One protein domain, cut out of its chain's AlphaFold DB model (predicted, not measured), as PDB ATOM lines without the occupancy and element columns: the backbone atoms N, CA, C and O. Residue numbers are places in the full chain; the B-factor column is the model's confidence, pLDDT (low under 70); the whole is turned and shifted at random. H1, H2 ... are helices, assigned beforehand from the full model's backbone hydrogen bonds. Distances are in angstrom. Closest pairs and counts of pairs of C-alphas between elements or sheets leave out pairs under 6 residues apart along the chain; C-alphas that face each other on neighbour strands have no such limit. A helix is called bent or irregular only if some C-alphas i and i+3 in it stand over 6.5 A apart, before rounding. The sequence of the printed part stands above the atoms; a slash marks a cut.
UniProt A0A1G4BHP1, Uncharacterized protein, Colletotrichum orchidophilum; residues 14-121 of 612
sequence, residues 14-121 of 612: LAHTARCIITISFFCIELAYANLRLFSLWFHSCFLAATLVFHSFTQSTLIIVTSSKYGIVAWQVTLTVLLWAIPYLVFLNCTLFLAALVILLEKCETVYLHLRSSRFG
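AT A GLANCE: This is residues 14 to 121 of the 612 residues of an uncharacterized protein of Colletotrichum orchidophilum (UniProt A0A1G4BHP1). Two long helices, H1 and H2, lie side by side and run opposite ways, making a long thin rod; the chain folds back between them at one end through residues 65 to 69. The pair is loosely joined, with few C-alphas near each other across the gap, and a short tail, residues 118 to 121, follows H2 at the other end. The printed part has 108 residues with two named helices, H1 then H2, and no named strand; its class is all helix. The whole is extended, with a radius of gyration of the C-alphas of 24.3 A and spans of 81 by 19 by 12 A.

HOW THE PARTS SIT: H1, residues 14 to 64, and H2, residues 70 to 117, are close but not clearly touching, with 2 pairs of C-alphas within 8 A. Their closest C-alphas are those of Ile 64 and Gly 71, 7.0 A apart. Their centres are 12.9 A apart. Their lines stand at a shallow tilt of 8 degrees, and they run opposite ways. In H1 every O i to N i+4 pair is within hydrogen-bond range; in H2 41 of 44 are.

IN THESE COORDINATES: H1 begins at C-alpha 14, at (-32.602, -16.168, -55.054), and measures 72.5 A from first to last C-alpha. A tight link of 5 residues leads to H2, which begins at C-alpha 70, at (38.921, -25.132, -35.425), and ends at C-alpha 117, at (-30.625, -9.619, -39.055), 71.3 A away. H2 is neither bent nor irregular, but only just: C-alphas 84 and 87 are 6.2 A apart.

THE WHOLE: The two C-alphas farthest apart, those of Thr 66 and Gly 121, are 81.2 A apart. The printed part has no cut. The mean pLDDT of the printed part is 78.7, and residues 64 to 67 and 115 to 121 are under 70.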
ATOM      1  N   LEU A  14     -33.543 -15.117 -54.688       83.31
ATOM      2  CA  LEU A  14     -32.602 -16.168 -55.054       83.31
ATOM      3  C   LEU A  14     -31.539 -15.644 -56.031       83.31
ATOM      4  O   LEU A  14     -30.353 -15.918 -55.865       83.31
ATOM      5  N   ALA A  15     -31.934 -14.821 -57.005       83.12
ATOM      6  CA  ALA A  15     -31.002 -14.204 -57.942       83.12
ATOM      7  C   ALA A  15     -30.041 -13.228 -57.244       83.12
ATOM      8  O   ALA A  15     -28.841 -13.226 -57.530       83.12
ATOM      9  N   HIS A  16     -30.535 -12.429 -56.294       85.62
ATOM     10  CA  HIS A  16     -29.697 -11.501 -55.536       85.62
ATOM     11  C   HIS A  16     -28.720 -12.235 -54.608       85.62
ATOM     12  O   HIS A  16     -27.531 -11.921 -54.580       85.62
ATOM     13  N   THR A  17     -29.192 -13.251 -53.881       82.38
ATOM     14  CA  THR A  17     -28.335 -14.070 -53.006       82.38
ATOM     15  C   THR A  17     -27.273 -14.825 -53.800       82.38
ATOM     16  O   THR A  17     -26.102 -14.789 -53.421       82.38
ATOM     17  N   ALA A  18     -27.629 -15.415 -54.944       82.75
ATOM     18  CA  ALA A  18     -26.669 -16.054 -55.840       82.75
ATOM     19  C   ALA A  18     -25.610 -15.062 -56.343       82.75
ATOM     20  O   ALA A  18     -24.419 -15.369 -56.317       82.75
ATOM     21  N   ARG A  19     -26.012 -13.844 -56.734       86.19
ATOM     22  CA  ARG A  19     -25.076 -12.799 -57.168       86.19
ATOM     23  C   ARG A  19     -24.114 -12.396 -56.049       86.19
ATOM     24  O   ARG A  19     -22.917 -12.310 -56.307       86.19
ATOM     25  N   CYS A  20     -24.604 -12.226 -54.818       82.12
ATOM     26  CA  CYS A  20     -23.756 -11.950 -53.655       82.12
ATOM     27  C   CYS A  20     -22.754 -13.084 -53.387       82.12
ATOM     28  O   CYS A  20     -21.566 -12.820 -53.205       82.12
ATOM     29  N   ILE A  21     -23.200 -14.343 -53.421       78.62
ATOM     30  CA  ILE A  21     -22.330 -15.512 -53.212       78.62
ATOM     31  C   ILE A  21     -21.243 -15.583 -54.290       78.62
ATOM     32  O   ILE A  21     -20.078 -15.809 -53.964       78.62
ATOM     33  N   ILE A  22     -21.592 -15.340 -55.556       85.00
ATOM     34  CA  ILE A  22     -20.630 -15.322 -56.666       85.00
ATOM     35  C   ILE A  22     -19.600 -14.206 -56.470       85.00
ATOM     36  O   ILE A  22     -18.407 -14.459 -56.617       85.00
ATOM     37  N   THR A  23     -20.022 -12.996 -56.087       82.88
ATOM     38  CA  THR A  23     -19.080 -11.893 -55.837       82.88
ATOM     39  C   THR A  23     -18.146 -12.180 -54.665       82.88
ATOM     40  O   THR A  23     -16.946 -11.964 -54.789       82.88
ATOM     41  N   ILE A  24     -18.659 -12.732 -53.559       80.06
ATOM     42  CA  ILE A  24     -17.836 -13.102 -52.398       80.06
ATOM     43  C   ILE A  24     -16.836 -14.190 -52.796       80.06
ATOM     44  O   ILE A  24     -15.650 -14.065 -52.513       80.06
ATOM     45  N   SER A  25     -17.292 -15.210 -53.526       76.44
ATOM     46  CA  SER A  25     -16.431 -16.294 -54.007       76.44
ATOM     47  C   SER A  25     -15.330 -15.774 -54.933       76.44
ATOM     48  O   SER A  25     -14.182 -16.185 -54.802       76.44
ATOM     49  N   PHE A  26     -15.648 -14.833 -55.827       86.75
ATOM     50  CA  PHE A  26     -14.664 -14.188 -56.693       86.75
ATOM     51  C   PHE A  26     -13.602 -13.429 -55.885       86.75
ATOM     52  O   PHE A  26     -12.412 -13.634 -56.106       86.75
ATOM     53  N   PHE A  27     -14.004 -12.633 -54.887       80.12
ATOM     54  CA  PHE A  27     -13.056 -11.957 -53.993       80.12
ATOM     55  C   PHE A  27     -12.210 -12.938 -53.175       80.12
ATOM     56  O   PHE A  27     -11.018 -12.701 -52.990       80.12
ATOM     57  N   CYS A  28     -12.783 -14.054 -52.720       77.38
ATOM     58  CA  CYS A  28     -12.027 -15.103 -52.042       77.38
ATOM     59  C   CYS A  28     -10.988 -15.750 -52.968       77.38
ATOM     60  O   CYS A  28      -9.875 -16.020 -52.522       77.38
ATOM     61  N   ILE A  29     -11.320 -15.971 -54.244       79.38
ATOM     62  CA  ILE A  29     -10.388 -16.519 -55.239       79.38
ATOM     63  C   ILE A  29      -9.271 -15.518 -55.547       79.38
ATOM     64  O   ILE A  29      -8.109 -15.907 -55.529       79.38
ATOM     65  N   GLU A  30      -9.589 -14.241 -55.768       84.69
ATOM     66  CA  GLU A  30      -8.590 -13.183 -55.985       84.69
ATOM     67  C   GLU A  30      -7.652 -13.037 -54.781       84.69
ATOM     68  O   GLU A  30      -6.432 -12.953 -54.933       84.69
ATOM     69  N   LEU A  31      -8.195 -13.095 -53.562       78.00
ATOM     70  CA  LEU A  31      -7.392 -13.056 -52.345       78.00
ATOM     71  C   LEU A  31      -6.516 -14.309 -52.201       78.00
ATOM     72  O   LEU A  31      -5.343 -14.206 -51.846       78.00
ATOM     73  N   ALA A  32      -7.052 -15.492 -52.503       78.00
ATOM     74  CA  ALA A  32      -6.275 -16.728 -52.526       78.00
ATOM     75  C   ALA A  32      -5.158 -16.666 -53.579       78.00
ATOM     76  O   ALA A  32      -4.031 -17.066 -53.299       78.00
ATOM     77  N   TYR A  33      -5.437 -16.104 -54.755       86.56
ATOM     78  CA  TYR A  33      -4.464 -15.907 -55.822       86.56
ATOM     79  C   TYR A  33      -3.363 -14.916 -55.421       86.56
ATOM     80  O   TYR A  33      -2.178 -15.207 -55.592       86.56
ATOM     81  N   ALA A  34      -3.723 -13.780 -54.816       82.62
ATOM     82  CA  ALA A  34      -2.766 -12.814 -54.284       82.62
ATOM     83  C   ALA A  34      -1.868 -13.443 -53.204       82.62
ATOM     84  O   ALA A  34      -0.650 -13.256 -53.225       82.62
ATOM     85  N   ASN A  35      -2.446 -14.257 -52.317       78.12
ATOM     86  CA  ASN A  35      -1.701 -14.985 -51.294       78.12
ATOM     87  C   ASN A  35      -0.794 -16.073 -51.881       78.12
ATOM     88  O   ASN A  35       0.344 -16.211 -51.443       78.12
ATOM     89  N   LEU A  36      -1.238 -16.801 -52.909       80.81
ATOM     90  CA  LEU A  36      -0.399 -17.754 -53.643       80.81
ATOM     91  C   LEU A  36       0.775 -17.052 -54.332       80.81
ATOM     92  O   LEU A  36       1.897 -17.554 -54.309       80.81
ATOM     93  N   ARG A  37       0.544 -15.867 -54.908       87.44
ATOM     94  CA  ARG A  37       1.608 -15.051 -55.499       87.44
ATOM     95  C   ARG A  37       2.592 -14.563 -54.438       87.44
ATOM     96  O   ARG A  37       3.797 -14.624 -54.671       87.44
ATOM     97  N   LEU A  38       2.103 -14.132 -53.276       81.50
ATOM     98  CA  LEU A  38       2.949 -13.741 -52.148       81.50
ATOM     99  C   LEU A  38       3.772 -14.928 -51.636       81.50
ATOM    100  O   LEU A  38       4.971 -14.787 -51.412       81.50
ATOM    101  N   PHE A  39       3.161 -16.108 -51.530       80.75
ATOM    102  CA  PHE A  39       3.845 -17.339 -51.146       80.75
ATOM    103  C   PHE A  39       4.916 -17.740 -52.167       80.75
ATOM    104  O   PHE A  39       6.019 -18.120 -51.788       80.75
ATOM    105  N   SER A  40       4.631 -17.592 -53.462       83.62
ATOM    106  CA  SER A  40       5.602 -17.820 -54.536       83.62
ATOM    107  C   SER A  40       6.783 -16.843 -54.468       83.62
ATOM    108  O   SER A  40       7.936 -17.265 -54.541       83.62
ATOM    109  N   LEU A  41       6.526 -15.549 -54.237       86.00
ATOM    110  CA  LEU A  41       7.575 -14.540 -54.036       86.00
ATOM    111  C   LEU A  41       8.410 -14.824 -52.785       86.00
ATOM    112  O   LEU A  41       9.634 -14.703 -52.818       86.00
ATOM    113  N   TRP A  42       7.760 -15.241 -51.700       84.50
ATOM    114  CA  TRP A  42       8.428 -15.643 -50.470       84.50
ATOM    115  C   TRP A  42       9.318 -16.864 -50.699       84.50
ATOM    116  O   TRP A  42      10.497 -16.832 -50.356       84.50
ATOM    117  N   PHE A  43       8.809 -17.896 -51.374       81.75
ATOM    118  CA  PHE A  43       9.587 -19.078 -51.729       81.75
ATOM    119  C   PHE A  43      10.778 -18.723 -52.624       81.75
ATOM    120  O   PHE A  43      11.884 -19.211 -52.402       81.75
ATOM    121  N   HIS A  44      10.590 -17.825 -53.594       86.25
ATOM    122  CA  HIS A  44      11.673 -17.339 -54.442       86.25
ATOM    123  C   HIS A  44      12.731 -16.564 -53.643       86.25
ATOM    124  O   HIS A  44      13.925 -16.782 -53.834       86.25
ATOM    125  N   SER A  45      12.314 -15.715 -52.700       81.62
ATOM    126  CA  SER A  45      13.220 -15.010 -51.787       81.62
ATOM    127  C   SER A  45      13.995 -15.983 -50.894       81.62
ATOM    128  O   SER A  45      15.217 -15.879 -50.796       81.62
ATOM    129  N   CYS A  46      13.327 -16.990 -50.322       80.62
ATOM    130  CA  CYS A  46      13.974 -18.054 -49.555       80.62
ATOM    131  C   CYS A  46      14.961 -18.855 -50.410       80.62
ATOM    132  O   CYS A  46      16.055 -19.168 -49.946       80.62
ATOM    133  N   PHE A  47      14.611 -19.154 -51.660       82.75
ATOM    134  CA  PHE A  47      15.489 -19.854 -52.592       82.75
ATOM    135  C   PHE A  47      16.731 -19.024 -52.946       82.75
ATOM    136  O   PHE A  47      17.846 -19.550 -52.948       82.75
ATOM    137  N   LEU A  48      16.571 -17.721 -53.196       84.12
ATOM    138  CA  LEU A  48      17.688 -16.801 -53.422       84.12
ATOM    139  C   LEU A  48      18.575 -16.692 -52.177       84.12
ATOM    140  O   LEU A  48      19.792 -16.803 -52.296       84.12
ATOM    141  N   ALA A  49      17.984 -16.560 -50.988       81.88
ATOM    142  CA  ALA A  49      18.722 -16.542 -49.728       81.88
ATOM    143  C   ALA A  49      19.508 -17.845 -49.516       81.88
ATOM    144  O   ALA A  49      20.699 -17.800 -49.223       81.88
ATOM    145  N   ALA A  50      18.885 -19.003 -49.744       81.75
ATOM    146  CA  ALA A  50      19.552 -20.300 -49.664       81.75
ATOM    147  C   ALA A  50      20.693 -20.420 -50.686       81.75
ATOM    148  O   ALA A  50      21.764 -20.922 -50.353       81.75
ATOM    149  N   THR A  51      20.501 -19.908 -51.904       82.00
ATOM    150  CA  THR A  51      21.538 -19.889 -52.947       82.00
ATOM    151  C   THR A  51      22.712 -18.989 -52.556       82.00
ATOM    152  O   THR A  51      23.861 -19.385 -52.730       82.00
ATOM    153  N   LEU A  52      22.453 -17.810 -51.980       84.12
ATOM    154  CA  LEU A  52      23.492 -16.906 -51.475       84.12
ATOM    155  C   LEU A  52      24.247 -17.511 -50.290       84.12
ATOM    156  O   LEU A  52      25.472 -17.417 -50.241       84.12
ATOM    157  N   VAL A  53      23.545 -18.179 -49.370       84.38
ATOM    158  CA  VAL A  53      24.165 -18.921 -48.263       84.38
ATOM    159  C   VAL A  53      25.021 -20.061 -48.803       84.38
ATOM    160  O   VAL A  53      26.147 -20.231 -48.353       84.38
ATOM    161  N   PHE A  54      24.539 -20.805 -49.801       82.75
ATOM    162  CA  PHE A  54      25.308 -21.878 -50.423       82.75
ATOM    163  C   PHE A  54      26.537 -21.343 -51.167       82.75
ATOM    164  O   PHE A  54      27.611 -21.921 -51.066       82.75
ATOM    165  N   HIS A  55      26.423 -20.211 -51.861       83.94
ATOM    166  CA  HIS A  55      27.563 -19.566 -52.510       83.94
ATOM    167  C   HIS A  55      28.572 -19.017 -51.487       83.94
ATOM    168  O   HIS A  55      29.780 -19.162 -51.647       83.94
ATOM    169  N   SER A  56      28.097 -18.413 -50.396       82.50
ATOM    170  CA  SER A  56      28.952 -18.009 -49.275       82.50
ATOM    171  C   SER A  56      29.630 -19.223 -48.635       82.50
ATOM    172  O   SER A  56      30.816 -19.157 -48.310       82.50
ATOM    173  N   PHE A  57      28.923 -20.351 -48.529       79.81
ATOM    174  CA  PHE A  57      29.460 -21.622 -48.056       79.81
ATOM    175  C   PHE A  57      30.554 -22.142 -48.985       79.81
ATOM    176  O   PHE A  57      31.644 -22.423 -48.506       79.81
ATOM    177  N   THR A  58      30.329 -22.213 -50.300       80.31
ATOM    178  CA  THR A  58      31.347 -22.703 -51.242       80.31
ATOM    179  C   THR A  58      32.600 -21.826 -51.218       80.31
ATOM    180  O   THR A  58      33.707 -22.356 -51.116       80.31
ATOM    181  N   GLN A  59      32.442 -20.500 -51.190       83.81
ATOM    182  CA  GLN A  59      33.557 -19.555 -51.045       83.81
ATOM    183  C   GLN A  59      34.290 -19.729 -49.707       83.81
ATOM    184  O   GLN A  59      35.518 -19.792 -49.669       83.81
ATOM    185  N   SER A  60      33.554 -19.891 -48.606       79.38
ATOM    186  CA  SER A  60      34.144 -20.103 -47.280       79.38
ATOM    187  C   SER A  60      34.857 -21.447 -47.179       79.38
ATOM    188  O   SER A  60      35.936 -21.516 -46.608       79.38
ATOM    189  N   THR A  61      34.317 -22.516 -47.771       75.44
ATOM    190  CA  THR A  61      34.987 -23.822 -47.802       75.44
ATOM    191  C   THR A  61      36.283 -23.780 -48.604       75.44
ATOM    192  O   THR A  61      37.254 -24.396 -48.180       75.44
ATOM    193  N   LEU A  62      36.350 -22.998 -49.689       79.06
ATOM    194  CA  LEU A  62      37.588 -22.789 -50.445       79.06
ATOM    195  C   LEU A  62      38.674 -22.125 -49.574       79.06
ATOM    196  O   LEU A  62      39.832 -22.529 -49.621       79.06
ATOM    197  N   ILE A  63      38.283 -21.154 -48.739       77.44
ATOM    198  CA  ILE A  63      39.173 -20.458 -47.791       77.44
ATOM    199  C   ILE A  63      39.513 -21.343 -46.575       77.44
ATOM    200  O   ILE A  63      40.597 -21.248 -46.013       77.44
ATOM    201  N   ILE A  64      38.612 -22.223 -46.137       67.44
ATOM    202  CA  ILE A  64      38.828 -23.096 -44.970       67.44
ATOM    203  C   ILE A  64      39.679 -24.317 -45.325       67.44
ATOM    204  O   ILE A  64      40.407 -24.806 -44.471       67.44
ATOM    205  N   VAL A  65      39.690 -24.781 -46.577       68.94
ATOM    206  CA  VAL A  65      40.627 -25.835 -47.014       68.94
ATOM    207  C   VAL A  65      42.095 -25.410 -46.819       68.94
ATOM    208  O   VAL A  65      42.970 -26.271 -46.732       68.94
ATOM    209  N   THR A  66      42.376 -24.114 -46.636       67.06
ATOM    210  CA  THR A  66      43.702 -23.595 -46.272       67.06
ATOM    211  C   THR A  66      43.868 -23.231 -44.788       67.06
ATOM    212  O   THR A  66      44.982 -22.914 -44.376       67.06
ATOM    213  N   SER A  67      42.824 -23.313 -43.949       64.06
ATOM    214  CA  SER A  67      42.839 -22.840 -42.552       64.06
ATOM    215  C   SER A  67      42.347 -23.885 -41.532       64.06
ATOM    216  O   SER A  67      41.524 -24.748 -41.813       64.06
ATOM    217  N   SER A  68      42.912 -23.834 -40.323       70.00
ATOM    218  CA  SER A  68      42.968 -24.926 -39.337       70.00
ATOM    219  C   SER A  68      41.626 -25.544 -38.882       70.00
ATOM    220  O   SER A  68      40.560 -24.927 -38.919       70.00
ATOM    221  N   LYS A  69      41.725 -26.764 -38.321       74.00
ATOM    222  CA  LYS A  69      40.649 -27.644 -37.806       74.00
ATOM    223  C   LYS A  69      39.577 -26.972 -36.926       74.00
ATOM    224  O   LYS A  69      38.474 -27.502 -36.823       74.00
ATOM    225  N   TYR A  70      39.864 -25.830 -36.305       74.06
ATOM    226  CA  TYR A  70      38.921 -25.132 -35.425       74.06
ATOM    227  C   TYR A  70      37.781 -24.423 -36.175       74.06
ATOM    228  O   TYR A  70      36.693 -24.276 -35.619       74.06
ATOM    229  N   GLY A  71      37.971 -24.059 -37.451       75.62
ATOM    230  CA  GLY A  71      36.916 -23.426 -38.257       75.62
ATOM    231  C   GLY A  71      35.723 -24.349 -38.532       75.62
ATOM    232  O   GLY A  71      34.581 -23.897 -38.578       75.62
ATOM    233  N   ILE A  72      35.966 -25.657 -38.634       76.50
ATOM    234  CA  ILE A  72      34.947 -26.653 -38.995       76.50
ATOM    235  C   ILE A  72      33.886 -26.793 -37.891       76.50
ATOM    236  O   ILE A  72      32.694 -26.884 -38.186       76.50
ATOM    237  N   VAL A  73      34.296 -26.752 -36.619       76.12
ATOM    238  CA  VAL A  73      33.383 -26.931 -35.476       76.12
ATOM    239  C   VAL A  73      32.433 -25.740 -35.331       76.12
ATOM    240  O   VAL A  73      31.230 -25.934 -35.163       76.12
ATOM    241  N   ALA A  74      32.942 -24.509 -35.456       76.69
ATOM    242  CA  ALA A  74      32.105 -23.308 -35.409       76.69
ATOM    243  C   ALA A  74      31.077 -23.290 -36.558       76.69
ATOM    244  O   ALA A  74      29.910 -22.964 -36.349       76.69
ATOM    245  N   TRP A  75      31.484 -23.726 -37.753       79.31
ATOM    246  CA  TRP A  75      30.602 -23.817 -38.917       79.31
ATOM    247  C   TRP A  75      29.490 -24.852 -38.764       79.31
ATOM    248  O   TRP A  75      28.350 -24.589 -39.152       79.31
ATOM    249  N   GLN A  76      29.787 -26.009 -38.173       79.69
ATOM    250  CA  GLN A  76      28.793 -27.057 -37.952       79.69
ATOM    251  C   GLN A  76      27.661 -26.587 -37.026       79.69
ATOM    252  O   GLN A  76      26.493 -26.906 -37.262       79.69
ATOM    253  N   VAL A  77      27.982 -25.772 -36.017       81.06
ATOM    254  CA  VAL A  77      26.980 -25.173 -35.122       81.06
ATOM    255  C   VAL A  77      26.081 -24.202 -35.890       81.06
ATOM    256  O   VAL A  77      24.859 -24.318 -35.807       81.06
ATOM    257  N   THR A  78      26.650 -23.307 -36.703       82.19
ATOM    258  CA  THR A  78      25.874 -22.336 -37.495       82.19
ATOM    259  C   THR A  78      24.948 -23.020 -38.501       82.19
ATOM    260  O   THR A  78      23.780 -22.650 -38.615       82.19
ATOM    261  N   LEU A  79      25.429 -24.063 -39.185       80.75
ATOM    262  CA  LEU A  79      24.620 -24.861 -40.113       80.75
ATOM    263  C   LEU A  79      23.466 -25.563 -39.400       80.75
ATOM    264  O   LEU A  79      22.349 -25.565 -39.907       80.75
ATOM    265  N   THR A  80      23.712 -26.102 -38.204       79.25
ATOM    266  CA  THR A  80      22.669 -26.750 -37.398       79.25
ATOM    267  C   THR A  80      21.588 -25.746 -36.996       79.25
ATOM    268  O   THR A  80      20.404 -26.027 -37.160       79.25
ATOM    269  N   VAL A  81      21.970 -24.546 -36.546       80.75
ATOM    270  CA  VAL A  81      21.013 -23.483 -36.194       80.75
ATOM    271  C   VAL A  81      20.199 -23.046 -37.412       80.75
ATOM    272  O   VAL A  81      18.979 -22.917 -37.318       80.75
ATOM    273  N   LEU A  82      20.840 -22.872 -38.571       81.12
ATOM    274  CA  LEU A  82      20.159 -22.478 -39.804       81.12
ATOM    275  C   LEU A  82      19.164 -23.551 -40.277       81.12
ATOM    276  O   LEU A  82      18.029 -23.232 -40.634       81.12
ATOM    277  N   LEU A  83      19.569 -24.824 -40.235       81.62
ATOM    278  CA  LEU A  83      18.736 -25.954 -40.648       81.62
ATOM    279  C   LEU A  83      17.488 -26.091 -39.767       81.62
ATOM    280  O   LEU A  83      16.427 -26.468 -40.257       81.62
ATOM    281  N   TRP A  84      17.602 -25.738 -38.483       82.38
ATOM    282  CA  TRP A  84      16.469 -25.667 -37.564       82.38
ATOM    283  C   TRP A  84      15.624 -24.403 -37.765       82.38
ATOM    284  O   TRP A  84      14.407 -24.477 -37.656       82.38
ATOM    285  N   ALA A  85      16.205 -23.253 -38.108       82.12
ATOM    286  CA  ALA A  85      15.450 -22.009 -38.272       82.12
ATOM    287  C   ALA A  85      14.478 -22.030 -39.471       82.12
ATOM    288  O   ALA A  85      13.376 -21.485 -39.383       82.12
ATOM    289  N   ILE A  86      14.848 -22.684 -40.577       79.88
ATOM    290  CA  ILE A  86      14.045 -22.738 -41.813       79.88
ATOM    291  C   ILE A  86      12.648 -23.364 -41.605       79.88
ATOM    292  O   ILE A  86      11.659 -22.698 -41.921       79.88
ATOM    293  N   PRO A  87      12.496 -24.591 -41.061       79.81
ATOM    294  CA  PRO A  87      11.176 -25.187 -40.845       79.81
ATOM    295  C   PRO A  87      10.328 -24.395 -39.844       79.81
ATOM    296  O   PRO A  87       9.111 -24.322 -40.008       79.81
ATOM    297  N   TYR A  88      10.948 -23.736 -38.859       78.62
ATOM    298  CA  TYR A  88      10.234 -22.842 -37.944       78.62
ATOM    299  C   TYR A  88       9.676 -21.613 -38.664       78.62
ATOM    300  O   TYR A  88       8.528 -21.239 -38.429       78.62
ATOM    301  N   LEU A  89      10.446 -21.014 -39.576       81.50
ATOM    302  CA  LEU A  89       9.985 -19.881 -40.376       81.50
ATOM    303  C   LEU A  89       8.818 -20.285 -41.294       81.50
ATOM    304  O   LEU A  89       7.833 -19.555 -41.396       81.50
ATOM    305  N   VAL A  90       8.895 -21.462 -41.926       80.94
ATOM    306  CA  VAL A  90       7.807 -22.022 -42.751       80.94
ATOM    307  C   VAL A  90       6.548 -22.245 -41.905       80.94
ATOM    308  O   VAL A  90       5.463 -21.802 -42.282       80.94
ATOM    309  N   PHE A  91       6.692 -22.888 -40.743       80.25
ATOM    310  CA  PHE A  91       5.585 -23.167 -39.831       80.25
ATOM    311  C   PHE A  91       4.902 -21.882 -39.344       80.25
ATOM    312  O   PHE A  91       3.672 -21.792 -39.359       80.25
ATOM    313  N   LEU A  92       5.682 -20.867 -38.964       82.75
ATOM    314  CA  LEU A  92       5.154 -19.598 -38.464       82.75
ATOM    315  C   LEU A  92       4.380 -18.839 -39.552       82.75
ATOM    316  O   LEU A  92       3.279 -18.359 -39.294       82.75
ATOM    317  N   ASN A  93       4.902 -18.801 -40.783       79.69
ATOM    318  CA  ASN A  93       4.208 -18.183 -41.917       79.69
ATOM    319  C   ASN A  93       2.911 -18.923 -42.278       79.69
ATOM    320  O   ASN A  93       1.884 -18.284 -42.497       79.69
ATOM    321  N   CYS A  94       2.920 -20.261 -42.282       80.06
ATOM    322  CA  CYS A  94       1.716 -21.058 -42.531       80.06
ATOM    323  C   CYS A  94       0.646 -20.823 -41.452       80.06
ATOM    324  O   CYS A  94      -0.531 -20.631 -41.753       80.06
ATOM    325  N   THR A  95       1.068 -20.756 -40.190       80.38
ATOM    326  CA  THR A  95       0.174 -20.518 -39.055       80.38
ATOM    327  C   THR A  95      -0.441 -19.116 -39.094       80.38
ATOM    328  O   THR A  95      -1.648 -18.969 -38.896       80.38
ATOM    329  N   LEU A  96       0.355 -18.085 -39.399       81.75
ATOM    330  CA  LEU A  96      -0.136 -16.714 -39.576       81.75
ATOM    331  C   LEU A  96      -1.131 -16.610 -40.738       81.75
ATOM    332  O   LEU A  96      -2.152 -15.936 -40.614       81.75
ATOM    333  N   PHE A  97      -0.870 -17.319 -41.838       79.69
ATOM    334  CA  PHE A  97      -1.782 -17.388 -42.976       79.69
ATOM    335  C   PHE A  97      -3.130 -18.026 -42.604       79.69
ATOM    336  O   PHE A  97      -4.183 -17.457 -42.889       79.69
ATOM    337  N   LEU A  98      -3.112 -19.171 -41.912       80.12
ATOM    338  CA  LEU A  98      -4.334 -19.833 -41.446       80.12
ATOM    339  C   LEU A  98      -5.121 -18.954 -40.465       80.12
ATOM    340  O   LEU A  98      -6.340 -18.859 -40.576       80.12
ATOM    341  N   ALA A  99      -4.437 -18.260 -39.552       80.19
ATOM    342  CA  ALA A  99      -5.078 -17.327 -38.627       80.19
ATOM    343  C   ALA A  99      -5.764 -16.164 -39.366       80.19
ATOM    344  O   ALA A  99      -6.911 -15.836 -39.063       80.19
ATOM    345  N   ALA A 100      -5.106 -15.575 -40.370       79.38
ATOM    346  CA  ALA A 100      -5.701 -14.526 -41.197       79.38
ATOM    347  C   ALA A 100      -6.944 -15.025 -41.957       79.38
ATOM    348  O   ALA A 100      -7.942 -14.311 -42.046       79.38
ATOM    349  N   LEU A 101      -6.911 -16.265 -42.454       78.12
ATOM    350  CA  LEU A 101      -8.038 -16.887 -43.148       78.12
ATOM    351  C   LEU A 101      -9.230 -17.136 -42.210       78.12
ATOM    352  O   LEU A 101     -10.365 -16.855 -42.588       78.12
ATOM    353  N   VAL A 102      -8.985 -17.584 -40.976       79.88
ATOM    354  CA  VAL A 102     -10.036 -17.740 -39.953       79.88
ATOM    355  C   VAL A 102     -10.670 -16.392 -39.602       79.88
ATOM    356  O   VAL A 102     -11.894 -16.290 -39.583       79.88
ATOM    357  N   ILE A 103      -9.865 -15.343 -39.403       81.12
ATOM    358  CA  ILE A 103     -10.374 -13.987 -39.128       81.12
ATOM    359  C   ILE A 103     -11.222 -13.479 -40.299       81.12
ATOM    360  O   ILE A 103     -12.272 -12.873 -40.089       81.12
ATOM    361  N   LEU A 104     -10.797 -13.730 -41.539       78.88
ATOM    362  CA  LEU A 104     -11.567 -13.351 -42.720       78.88
ATOM    363  C   LEU A 104     -12.923 -14.069 -42.757       78.88
ATOM    364  O   LEU A 104     -13.942 -13.423 -42.992       78.88
ATOM    365  N   LEU A 105     -12.946 -15.375 -42.484       77.44
ATOM    366  CA  LEU A 105     -14.182 -16.158 -42.427       77.44
ATOM    367  C   LEU A 105     -15.126 -15.651 -41.329       77.44
ATOM    368  O   LEU A 105     -16.314 -15.480 -41.591       77.44
ATOM    369  N   GLU A 106     -14.602 -15.317 -40.147       82.06
ATOM    370  CA  GLU A 106     -15.381 -14.722 -39.052       82.06
ATOM    371  C   GLU A 106     -15.972 -13.356 -39.455       82.06
ATOM    372  O   GLU A 106     -17.134 -13.043 -39.179       82.06
ATOM    373  N   LYS A 107     -15.208 -12.529 -40.180       78.62
ATOM    374  CA  LYS A 107     -15.712 -11.254 -40.716       78.62
ATOM    375  C   LYS A 107     -16.778 -11.461 -41.790       78.62
ATOM    376  O   LYS A 107     -17.779 -10.749 -41.789       78.62
ATOM    377  N   CYS A 108     -16.625 -12.451 -42.662       76.06
ATOM    378  CA  CYS A 108     -17.655 -12.800 -43.638       76.06
ATOM    379  C   CYS A 108     -18.939 -13.301 -42.959       76.06
ATOM    380  O   CYS A 108     -20.033 -12.923 -43.374       76.06
ATOM    381  N   GLU A 109     -18.821 -14.096 -41.895       80.12
ATOM    382  CA  GLU A 109     -19.966 -14.602 -41.138       80.12
ATOM    383  C   GLU A 109     -20.697 -13.486 -40.390       80.12
ATOM    384  O   GLU A 109     -21.919 -13.391 -40.472       80.12
ATOM    385  N   THR A 110     -19.972 -12.592 -39.716       77.12
ATOM    386  CA  THR A 110     -20.590 -11.444 -39.031       77.12
ATOM    387  C   THR A 110     -21.315 -10.522 -40.008       77.12
ATOM    388  O   THR A 110     -22.427 -10.089 -39.716       77.12
ATOM    389  N   VAL A 111     -20.757 -10.287 -41.200       74.06
ATOM    390  CA  VAL A 111     -21.438  -9.539 -42.270       74.06
ATOM    391  C   VAL A 111     -22.673 -10.292 -42.769       74.06
ATOM    392  O   VAL A 111     -23.730  -9.685 -42.946       74.06
ATOM    393  N   TYR A 112     -22.588 -11.612 -42.941       71.88
ATOM    394  CA  TYR A 112     -23.722 -12.442 -43.348       71.88
ATOM    395  C   TYR A 112     -24.852 -12.444 -42.306       71.88
ATOM    396  O   TYR A 112     -26.020 -12.249 -42.650       71.88
ATOM    397  N   LEU A 113     -24.520 -12.599 -41.022       73.81
ATOM    398  CA  LEU A 113     -25.472 -12.524 -39.914       73.81
ATOM    399  C   LEU A 113     -26.066 -11.122 -39.788       73.81
ATOM    400  O   LEU A 113     -27.271 -10.995 -39.565       73.81
ATOM    401  N   HIS A 114     -25.269 -10.073 -39.999       73.00
ATOM    402  CA  HIS A 114     -25.766  -8.703 -39.984       73.00
ATOM    403  C   HIS A 114     -26.755  -8.460 -41.128       73.00
ATOM    404  O   HIS A 114     -27.853  -7.968 -40.875       73.00
ATOM    405  N   LEU A 115     -26.448  -8.917 -42.346       63.53
ATOM    406  CA  LEU A 115     -27.369  -8.863 -43.486       63.53
ATOM    407  C   LEU A 115     -28.659  -9.650 -43.220       63.53
ATOM    408  O   LEU A 115     -29.740  -9.155 -43.531       63.53
ATOM    409  N   ARG A 116     -28.561 -10.823 -42.578       68.19
ATOM    410  CA  ARG A 116     -29.713 -11.656 -42.196       68.19
ATOM    411  C   ARG A 116     -30.574 -11.021 -41.100       68.19
ATOM    412  O   ARG A 116     -31.790 -11.198 -41.104       68.19
ATOM    413  N   SER A 117     -29.949 -10.314 -40.158       65.31
ATOM    414  CA  SER A 117     -30.625  -9.619 -39.055       65.31
ATOM    415  C   SER A 117     -31.190  -8.255 -39.460       65.31
ATOM    416  O   SER A 117     -32.146  -7.775 -38.851       65.31
ATOM    417  N   SER A 118     -30.622  -7.634 -40.498       57.16
ATOM    418  CA  SER A 118     -31.092  -6.354 -41.014       57.16
ATOM    419  C   SER A 118     -32.501  -6.510 -41.597       57.16
ATOM    420  O   SER A 118     -32.886  -7.603 -42.013       57.16
ATOM    421  N   ARG A 119     -33.273  -5.411 -41.573       57.88
ATOM    422  CA  ARG A 119     -34.732  -5.223 -41.783       57.88
ATOM    423  C   ARG A 119     -35.471  -6.108 -42.800       57.88
ATOM    424  O   ARG A 119     -36.697  -6.162 -42.773       57.88
ATOM    425  N   PHE A 120     -34.766  -6.839 -43.647       58.62
ATOM    426  CA  PHE A 120     -35.305  -7.855 -44.535       58.62
ATOM    427  C   PHE A 120     -36.107  -8.943 -43.801       58.62
ATOM    428  O   PHE A 120     -37.206  -9.297 -44.223       58.62
ATOM    429  N   GLY A 121     -35.618  -9.420 -42.650       61.44
ATOM    430  CA  GLY A 121     -36.344 -10.409 -41.839       61.44
ATOM    431  C   GLY A 121     -37.610  -9.859 -41.163       61.44
ATOM    432  O   GLY A 121     -38.508 -10.633 -40.825       61.44
TER     433      GLY A 121